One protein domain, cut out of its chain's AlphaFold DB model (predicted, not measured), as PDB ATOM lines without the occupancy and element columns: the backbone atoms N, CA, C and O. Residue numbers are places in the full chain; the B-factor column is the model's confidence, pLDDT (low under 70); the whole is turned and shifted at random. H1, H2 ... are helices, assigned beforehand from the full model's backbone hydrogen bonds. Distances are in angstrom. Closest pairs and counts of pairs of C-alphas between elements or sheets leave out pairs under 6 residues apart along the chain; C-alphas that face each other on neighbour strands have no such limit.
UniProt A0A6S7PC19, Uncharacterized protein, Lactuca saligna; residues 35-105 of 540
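AT A GLANCE: This is residues 35 to 105 of the 540 residues of an uncharacterized protein of Lactuca saligna (UniProt A0A6S7PC19). This printed part has little regular structure: it is a drawn-out chain with one short helix, H1, near its first residue and another, H2, near its last. Between them a long unnamed stretch first winds in loops, then from about Lys 79 reaches out toward H2. The 71 printed residues hold two named helices, H1 then H2, and no named strand; the class is all helix, with only 17 residues in named elements. The whole is extended, a rod spanning 67 by 24 by 17 A, with a radius of gyration of the C-alphas of 19.2 A.

HOW THE PARTS SIT: Look first at H1, residues 39 to 46, then at H2, residues 93 to 101: they are apart. In both, every O i to N i+4 pair is within hydrogen-bond range.

IN THESE COORDINATES: Find C-alpha 39 at (-28.788, 36.862, -29.566); from there H1 runs 10.5 A to C-alpha 46. H2 runs 12.2 A from C-alpha 93 to C-alpha 101 at (13.340, 26.771, -1.530).

THE WHOLE: The C-alphas of Ser 35 and Asn 103, the two farthest apart, are 67.1 A apart. The link of 46 residues is long, and the printed part has no cut. Mean pLDDT of the printed part is 75.0; residues 35 to 49 and 79 to 86 are under 70.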
ATOM      1  N   SER A  35     -39.694  40.828 -34.300       56.78
ATOM      2  CA  SER A  35     -39.102  40.037 -33.220       56.78
ATOM      3  C   SER A  35     -37.716  40.592 -32.874       56.78
ATOM      4  O   SER A  35     -36.951  40.856 -33.811       56.78
ATOM      5  N   PRO A  36     -37.366  40.757 -31.582       54.00
ATOM      6  CA  PRO A  36     -36.053  41.264 -31.205       54.00
ATOM      7  C   PRO A  36     -34.969  40.408 -31.877       54.00
ATOM      8  O   PRO A  36     -35.114  39.180 -31.906       54.00
ATOM      9  N   PRO A  37     -33.922  41.021 -32.460       53.16
ATOM     10  CA  PRO A  37     -32.909  40.282 -33.198       53.16
ATOM     11  C   PRO A  37     -32.304  39.212 -32.294       53.16
ATOM     12  O   PRO A  37     -31.867  39.519 -31.181       53.16
ATOM     13  N   THR A  38     -32.284  37.963 -32.775       59.78
ATOM     14  CA  THR A  38     -31.739  36.808 -32.049       59.78
ATOM     15  C   THR A  38     -30.392  37.165 -31.426       59.78
ATOM     16  O   THR A  38     -29.631  37.940 -32.009       59.78
ATOM     17  N   ILE A  39     -30.060  36.595 -30.265       60.84
ATOM     18  CA  ILE A  39     -28.788  36.862 -29.566       60.84
ATOM     19  C   ILE A  39     -27.594  36.724 -30.534       60.84
ATOM     20  O   ILE A  39     -26.711  37.573 -30.562       60.84
ATOM     21  N   GLU A  40     -27.649  35.735 -31.425       62.00
ATOM     22  CA  GLU A  40     -26.730  35.495 -32.545       62.00
ATOM     23  C   GLU A  40     -26.585  36.695 -33.504       62.00
ATOM     24  O   GLU A  40     -25.472  37.061 -33.882       62.00
ATOM     25  N   ALA A  41     -27.696  37.328 -33.894       60.88
ATOM     26  CA  ALA A  41     -27.728  38.500 -34.768       60.88
ATOM     27  C   ALA A  41     -27.250  39.766 -34.039       60.88
ATOM     28  O   ALA A  41     -26.517  40.560 -34.621       60.88
ATOM     29  N   SER A  42     -27.588  39.911 -32.753       63.19
ATOM     30  CA  SER A  42     -27.108  41.008 -31.903       63.19
ATOM     31  C   SER A  42     -25.594  40.925 -31.666       63.19
ATOM     32  O   SER A  42     -24.878  41.904 -31.842       63.19
ATOM     33  N   ILE A  43     -25.056  39.737 -31.369       62.16
ATOM     34  CA  ILE A  43     -23.603  39.519 -31.301       62.16
ATOM     35  C   ILE A  43     -22.957  39.751 -32.678       62.16
ATOM     36  O   ILE A  43     -21.848  40.274 -32.761       62.16
ATOM     37  N   SER A  44     -23.663  39.435 -33.771       59.88
ATOM     38  CA  SER A  44     -23.165  39.672 -35.131       59.88
ATOM     39  C   SER A  44     -23.060  41.143 -35.528       59.88
ATOM     40  O   SER A  44     -22.252  41.441 -36.404       59.88
ATOM     41  N   THR A  45     -23.830  42.046 -34.913       60.56
ATOM     42  CA  THR A  45     -23.694  43.495 -35.125       60.56
ATOM     43  C   THR A  45     -22.728  44.155 -34.140       60.56
ATOM     44  O   THR A  45     -22.104  45.144 -34.514       60.56
ATOM     45  N   LEU A  46     -22.557  43.614 -32.925       60.78
ATOM     46  CA  LEU A  46     -21.574  44.125 -31.959       60.78
ATOM     47  C   LEU A  46     -20.122  43.725 -32.277       60.78
ATOM     48  O   LEU A  46     -19.214  44.481 -31.938       60.78
ATOM     49  N   ASP A  47     -19.879  42.571 -32.907       65.00
ATOM     50  CA  ASP A  47     -18.526  42.149 -33.291       65.00
ATOM     51  C   ASP A  47     -18.470  41.556 -34.714       65.00
ATOM     52  O   ASP A  47     -18.881  40.408 -34.918       65.00
ATOM     53  N   PRO A  48     -17.890  42.259 -35.710       66.62
ATOM     54  CA  PRO A  48     -17.763  41.757 -37.081       66.62
ATOM     55  C   PRO A  48     -16.738  40.613 -37.240       66.62
ATOM     56  O   PRO A  48     -16.474  40.178 -38.360       66.62
ATOM     57  N   SER A  49     -16.158  40.106 -36.144       69.38
ATOM     58  CA  SER A  49     -15.268  38.940 -36.138       69.38
ATOM     59  C   SER A  49     -15.888  37.725 -36.863       69.38
ATOM     60  O   SER A  49     -17.028  37.356 -36.548       69.38
ATOM     61  N   PRO A  50     -15.171  37.082 -37.811       76.19
ATOM     62  CA  PRO A  50     -15.678  35.965 -38.609       76.19
ATOM     63  C   PRO A  50     -16.261  34.789 -37.801       76.19
ATOM     64  O   PRO A  50     -15.775  34.505 -36.705       76.19
ATOM     65  N   PRO A  51     -17.212  34.008 -38.358       75.38
ATOM     66  CA  PRO A  51     -17.858  32.896 -37.649       75.38
ATOM     67  C   PRO A  51     -16.907  31.830 -37.080       75.38
ATOM     68  O   PRO A  51     -17.219  31.212 -36.070       75.38
ATOM     69  N   TYR A  52     -15.731  31.629 -37.683       77.25
ATOM     70  CA  TYR A  52     -14.727  30.676 -37.187       77.25
ATOM     71  C   TYR A  52     -13.914  31.192 -35.981       77.25
ATOM     72  O   TYR A  52     -13.160  30.430 -35.384       77.25
ATOM     73  N   LEU A  53     -14.057  32.469 -35.607       83.06
ATOM     74  CA  LEU A  53     -13.468  33.079 -34.405       83.06
ATOM     75  C   LEU A  53     -14.508  33.283 -33.287       83.06
ATOM     76  O   LEU A  53     -14.283  34.060 -32.356       83.06
ATOM     77  N   ARG A  54     -15.651  32.598 -33.381       84.62
ATOM     78  CA  ARG A  54     -16.765  32.674 -32.431       84.62
ATOM     79  C   ARG A  54     -16.986  31.342 -31.725       84.62
ATOM     80  O   ARG A  54     -16.681  30.276 -32.253       84.62
ATOM     81  N   CYS A  55     -17.530  31.415 -30.517       84.06
ATOM     82  CA  CYS A  55     -17.893  30.248 -29.732       84.06
ATOM     83  C   CYS A  55     -18.974  29.423 -30.439       84.06
ATOM     84  O   CYS A  55     -20.049  29.946 -30.735       84.06
ATOM     85  N   LYS A  56     -18.734  28.115 -30.607       83.38
ATOM     86  CA  LYS A  56     -19.700  27.169 -31.204       83.38
ATOM     87  C   LYS A  56     -21.071  27.165 -30.502       83.38
ATOM     88  O   LYS A  56     -22.067  26.848 -31.141       83.38
ATOM     89  N   TYR A  57     -21.113  27.512 -29.213       83.00
ATOM     90  CA  TYR A  57     -22.298  27.422 -28.353       83.00
ATOM     91  C   TYR A  57     -23.066  28.743 -28.202       83.00
ATOM     92  O   TYR A  57     -24.290  28.738 -28.255       83.00
ATOM     93  N   CYS A  58     -22.373  29.873 -28.010       85.75
ATOM     94  CA  CYS A  58     -23.010  31.167 -27.715       85.75
ATOM     95  C   CYS A  58     -22.725  32.272 -28.744       85.75
ATOM     96  O   CYS A  58     -23.118  33.413 -28.529       85.75
ATOM     97  N   GLN A  59     -21.997  31.970 -29.825       83.50
ATOM     98  CA  GLN A  59     -21.540  32.917 -30.857       83.50
ATOM     99  C   GLN A  59     -20.661  34.091 -30.372       83.50
ATOM    100  O   GLN A  59     -20.191  34.871 -31.195       83.50
ATOM    101  N   GLY A  60     -20.369  34.207 -29.072       82.19
ATOM    102  CA  GLY A  60     -19.468  35.223 -28.522       82.19
ATOM    103  C   GLY A  60     -18.027  35.102 -29.036       82.19
ATOM    104  O   GLY A  60     -17.562  34.008 -29.368       82.19
ATOM    105  N   LYS A  61     -17.312  36.232 -29.086       84.38
ATOM    106  CA  LYS A  61     -15.926  36.333 -29.573       84.38
ATOM    107  C   LYS A  61     -14.974  35.419 -28.797       84.38
ATOM    108  O   LYS A  61     -14.936  35.439 -27.567       84.38
ATOM    109  N   LEU A  62     -14.140  34.661 -29.502       85.50
ATOM    110  CA  LEU A  62     -13.040  33.927 -28.883       85.50
ATOM    111  C   LEU A  62     -11.814  34.842 -28.770       85.50
ATOM    112  O   LEU A  62     -11.252  35.259 -29.781       85.50
ATOM    113  N   LEU A  63     -11.386  35.148 -27.539       79.19
ATOM    114  CA  LEU A  63     -10.306  36.114 -27.262       79.19
ATOM    115  C   LEU A  63      -8.951  35.736 -27.888       79.19
ATOM    116  O   LEU A  63      -8.165  36.619 -28.209       79.19
ATOM    117  N   ARG A  64      -8.683  34.439 -28.088       80.75
ATOM    118  CA  ARG A  64      -7.502  33.918 -28.805       80.75
ATOM    119  C   ARG A  64      -7.896  33.273 -30.143       80.75
ATOM    120  O   ARG A  64      -7.196  32.401 -30.659       80.75
ATOM    121  N   GLY A  65      -9.064  33.627 -30.681       80.06
ATOM    122  CA  GLY A  65      -9.640  32.978 -31.854       80.06
ATOM    123  C   GLY A  65      -9.765  31.462 -31.676       80.06
ATOM    124  O   GLY A  65     -10.108  30.970 -30.602       80.06
ATOM    125  N   LEU A  66      -9.390  30.704 -32.708       72.62
ATOM    126  CA  LEU A  66      -9.340  29.234 -32.675       72.62
ATOM    127  C   LEU A  66      -8.385  28.644 -31.609       72.62
ATOM    128  O   LEU A  66      -8.391  27.431 -31.403       72.62
ATOM    129  N   GLN A  67      -7.544  29.441 -30.939       72.81
ATOM    130  CA  GLN A  67      -6.708  28.984 -29.817       72.81
ATOM    131  C   GLN A  67      -7.405  29.095 -28.445       72.81
ATOM    132  O   GLN A  67      -6.866  28.612 -27.452       72.81
ATOM    133  N   SER A  68      -8.599  29.693 -28.355       80.06
ATOM    134  CA  SER A  68      -9.385  29.705 -27.114       80.06
ATOM    135  C   SER A  68      -9.945  28.315 -26.810       80.06
ATOM    136  O   SER A  68     -10.901  27.884 -27.445       80.06
ATOM    137  N   LEU A  69      -9.388  27.641 -25.799       79.31
ATOM    138  CA  LEU A  69      -9.884  26.352 -25.294       79.31
ATOM    139  C   LEU A  69     -11.266  26.458 -24.631       79.31
ATOM    140  O   LEU A  69     -12.035  25.503 -24.650       79.31
ATOM    141  N   ILE A  70     -11.590  27.623 -24.069       84.44
ATOM    142  CA  ILE A  70     -12.822  27.913 -23.329       84.44
ATOM    143  C   ILE A  70     -13.408  29.251 -23.795       84.44
ATOM    144  O   ILE A  70     -12.667  30.185 -24.121       84.44
ATOM    145  N   CYS A  71     -14.737  29.353 -23.852       84.94
ATOM    146  CA  CYS A  71     -15.424  30.609 -24.137       84.94
ATOM    147  C   CYS A  71     -15.664  31.416 -22.853       84.94
ATOM    148  O   CYS A  71     -16.367  30.956 -21.957       84.94
ATOM    149  N   ILE A  72     -15.176  32.658 -22.803       83.81
ATOM    150  CA  ILE A  72     -15.382  33.556 -21.653       83.81
ATOM    151  C   ILE A  72     -16.862  33.919 -21.419       83.81
ATOM    152  O   ILE A  72     -17.266  34.130 -20.282       83.81
ATOM    153  N   TYR A  73     -17.687  33.945 -22.470       82.06
ATOM    154  CA  TYR A  73     -19.097  34.352 -22.387       82.06
ATOM    155  C   TYR A  73     -20.052  33.257 -21.894       82.06
ATOM    156  O   TYR A  73     -21.181  33.569 -21.528       82.06
ATOM    157  N   CYS A  74     -19.657  31.980 -21.943       85.44
ATOM    158  CA  CYS A  74     -20.545  30.868 -21.576       85.44
ATOM    159  C   CYS A  74     -19.853  29.710 -20.842       85.44
ATOM    160  O   CYS A  74     -20.471  28.668 -20.673       85.44
ATOM    161  N   GLY A  75     -18.575  29.845 -20.469       81.31
ATOM    162  CA  GLY A  75     -17.787  28.799 -19.802       81.31
ATOM    163  C   GLY A  75     -17.455  27.574 -20.666       81.31
ATOM    164  O   GLY A  75     -16.720  26.699 -20.224       81.31
ATOM    165  N   GLU A  76     -17.969  27.497 -21.896       82.19
ATOM    166  CA  GLU A  76     -18.013  26.229 -22.620       82.19
ATOM    167  C   GLU A  76     -16.746  25.961 -23.442       82.19
ATOM    168  O   GLU A  76     -16.234  26.830 -24.168       82.19
ATOM    169  N   HIS A  77     -16.249  24.728 -23.340       76.75
ATOM    170  CA  HIS A  77     -15.028  24.288 -24.001       76.75
ATOM    171  C   HIS A  77     -15.201  24.240 -25.520       76.75
ATOM    172  O   HIS A  77     -16.104  23.596 -26.058       76.75
ATOM    173  N   GLN A  78     -14.299  24.899 -26.244       71.94
ATOM    174  CA  GLN A  78     -14.261  24.809 -27.696       71.94
ATOM    175  C   GLN A  78     -13.642  23.470 -28.076       71.94
ATOM    176  O   GLN A  78     -12.425  23.371 -28.208       71.94
ATOM    177  N   LYS A  79     -14.489  22.443 -28.254       63.38
ATOM    178  CA  LYS A  79     -14.070  21.106 -28.699       63.38
ATOM    179  C   LYS A  79     -13.237  21.219 -29.988       63.38
ATOM    180  O   LYS A  79     -13.785  21.414 -31.080       63.38
ATOM    181  N   LYS A  80     -11.919  21.163 -29.801       59.69
ATOM    182  CA  LYS A  80     -10.892  20.691 -30.727       59.69
ATOM    183  C   LYS A  80     -10.675  19.222 -30.400       59.69
ATOM    184  O   LYS A  80     -10.700  18.849 -29.233       59.69
ATOM    185  N   ASP A  81     -10.413  18.415 -31.414       55.03
ATOM    186  CA  ASP A  81     -10.336  16.952 -31.296       55.03
ATOM    187  C   ASP A  81      -9.020  16.451 -30.659       55.03
ATOM    188  O   ASP A  81      -8.727  15.260 -30.657       55.03
ATOM    189  N   LEU A  82      -8.244  17.381 -30.093       56.81
ATOM    190  CA  LEU A  82      -7.077  17.165 -29.250       56.81
ATOM    191  C   LEU A  82      -7.309  17.951 -27.953       56.81
ATOM    192  O   LEU A  82      -7.358  19.185 -27.979       56.81
ATOM    193  N   HIS A  83      -7.459  17.249 -26.828       57.81
ATOM    194  CA  HIS A  83      -7.277  17.883 -25.522       57.81
ATOM    195  C   HIS A  83      -5.810  18.329 -25.405       57.81
ATOM    196  O   HIS A  83      -4.938  17.627 -25.916       57.81
ATOM    197  N   PRO A  84      -5.509  19.474 -24.764       64.06
ATOM    198  CA  PRO A  84      -4.128  19.814 -24.445       64.06
ATOM    199  C   PRO A  84      -3.542  18.725 -23.548       64.06
ATOM    200  O   PRO A  84      -4.235  18.258 -22.639       64.06
ATOM    201  N   ASP A  85      -2.283  18.356 -23.780       61.41
ATOM    202  CA  ASP A  85      -1.607  17.372 -22.939       61.41
ATOM    203  C   ASP A  85      -1.686  17.792 -21.455       61.41
ATOM    204  O   ASP A  85      -1.514  18.980 -21.142       61.41
ATOM    205  N   PRO A  86      -1.995  16.863 -20.530       68.25
ATOM    206  CA  PRO A  86      -2.087  17.177 -19.110       68.25
ATOM    207  C   PRO A  86      -0.770  17.754 -18.591       68.25
ATOM    208  O   PRO A  86       0.285  17.157 -18.790       68.25
ATOM    209  N   ILE A  87      -0.826  18.899 -17.909       74.00
ATOM    210  CA  ILE A  87       0.382  19.608 -17.466       74.00
ATOM    211  C   ILE A  87       0.953  18.874 -16.241       74.00
ATOM    212  O   ILE A  87       0.279  18.860 -15.206       74.00
ATOM    213  N   PRO A  88       2.155  18.269 -16.314       77.56
ATOM    214  CA  PRO A  88       2.789  17.655 -15.154       77.56
ATOM    215  C   PRO A  88       3.340  18.754 -14.239       77.56
ATOM    216  O   PRO A  88       3.870  19.768 -14.704       77.56
ATOM    217  N   PHE A  89       3.223  18.588 -12.922       78.81
ATOM    218  CA  PHE A  89       3.695  19.612 -11.984       78.81
ATOM    219  C   PHE A  89       5.217  19.773 -12.073       78.81
ATOM    220  O   PHE A  89       5.726  20.895 -11.990       78.81
ATOM    221  N   ASN A  90       5.934  18.672 -12.331       77.38
ATOM    222  CA  ASN A  90       7.393  18.642 -12.433       77.38
ATOM    223  C   ASN A  90       7.980  19.499 -13.578       77.38
ATOM    224  O   ASN A  90       9.147  19.882 -13.497       77.38
ATOM    225  N   SER A  91       7.194  19.869 -14.598       73.38
ATOM    226  CA  SER A  91       7.647  20.747 -15.688       73.38
ATOM    227  C   SER A  91       7.397  22.236 -15.422       73.38
ATOM    228  O   SER A  91       7.650  23.066 -16.295       73.38
ATOM    229  N   THR A  92       6.853  22.602 -14.257       82.00
ATOM    230  CA  THR A  92       6.489  23.990 -13.942       82.00
ATOM    231  C   THR A  92       7.622  24.759 -13.260       82.00
ATOM    232  O   THR A  92       8.372  24.223 -12.441       82.00
ATOM    233  N   SER A  93       7.693  26.073 -13.496       84.94
ATOM    234  CA  SER A  93       8.605  26.954 -12.750       84.94
ATOM    235  C   SER A  93       8.332  26.927 -11.239       84.94
ATOM    236  O   SER A  93       9.268  27.053 -10.450       84.94
ATOM    237  N   GLY A  94       7.077  26.690 -10.830       84.94
ATOM    238  CA  GLY A  94       6.685  26.517  -9.427       84.94
ATOM    239  C   GLY A  94       7.338  25.302  -8.762       84.94
ATOM    240  O   GLY A  94       7.820  25.419  -7.639       84.94
ATOM    241  N   TYR A  95       7.449  24.173  -9.469       84.62
ATOM    242  CA  TYR A  95       8.189  23.002  -8.992       84.62
ATOM    243  C   TYR A  95       9.686  23.299  -8.830       84.62
ATOM    244  O   TYR A  95      10.268  22.978  -7.792       84.62
ATOM    245  N   SER A  96      10.307  23.987  -9.796       84.81
ATOM    246  CA  SER A  96      11.724  24.367  -9.683       84.81
ATOM    247  C   SER A  96      11.992  25.327  -8.511       84.81
ATOM    248  O   SER A  96      12.987  25.169  -7.807       84.81
ATOM    249  N   TRP A  97      11.072  26.260  -8.240       89.75
ATOM    250  CA  TRP A  97      11.146  27.175  -7.098       89.75
ATOM    251  C   TRP A  97      10.903  26.473  -5.753       89.75
ATOM    252  O   TRP A  97      11.611  26.751  -4.784       89.75
ATOM    253  N   LEU A  98       9.963  25.522  -5.689       87.88
ATOM    254  CA  LEU A  98       9.731  24.675  -4.513       87.88
ATOM    255  C   LEU A  98      10.982  23.852  -4.168       87.88
ATOM    256  O   LEU A  98      11.421  23.850  -3.019       87.88
ATOM    257  N   LEU A  99      11.587  23.204  -5.171       88.69
ATOM    258  CA  LEU A  99      12.838  22.466  -5.013       88.69
ATOM    259  C   LEU A  99      13.975  23.366  -4.508       88.69
ATOM    260  O   LEU A  99      14.636  23.015  -3.534       88.69
ATOM    261  N   GLN A 100      14.172  24.540  -5.115       88.25
ATOM    262  CA  GLN A 100      15.189  25.507  -4.679       88.25
ATOM    263  C   GLN A 100      14.957  25.987  -3.240       88.25
ATOM    264  O   GLN A 100      15.903  26.035  -2.458       88.25
ATOM    265  N   SER A 101      13.708  26.281  -2.868       87.56
ATOM    266  CA  SER A 101      13.340  26.771  -1.530       87.56
ATOM    267  C   SER A 101      13.568  25.735  -0.424       87.56
ATOM    268  O   SER A 101      13.850  26.102   0.714       87.56
ATOM    269  N   LEU A 102      13.475  24.445  -0.757       86.06
ATOM    270  CA  LEU A 102      13.783  23.325   0.140       86.06
ATOM    271  C   LEU A 102      15.234  22.816  -0.010       86.06
ATOM    272  O   LEU A 102      15.638  21.899   0.700       86.06
ATOM    273  N   ASN A 103      16.021  23.404  -0.921       83.50
ATOM    274  CA  ASN A 103      17.369  22.972  -1.308       83.50
ATOM    275  C   ASN A 103      17.435  21.488  -1.762       83.50
ATOM    276  O   ASN A 103      18.389  20.764  -1.467       83.50
ATOM    277  N   LEU A 104      16.412  21.032  -2.491       84.69
ATOM    278  CA  LEU A 104      16.264  19.664  -3.000       84.69
ATOM    279  C   LEU A 104      16.489  19.598  -4.518       84.69
ATOM    280  O   LEU A 104      16.268  20.565  -5.243       84.69
ATOM    281  N   HIS A 105      16.879  18.425  -5.024       78.88
ATOM    282  CA  HIS A 105      17.132  18.199  -6.459       78.88
ATOM    283  C   HIS A 105      16.010  17.441  -7.196       78.88
ATOM    284  O   HIS A 105      16.157  17.142  -8.378       78.88
TER     285      HIS A 105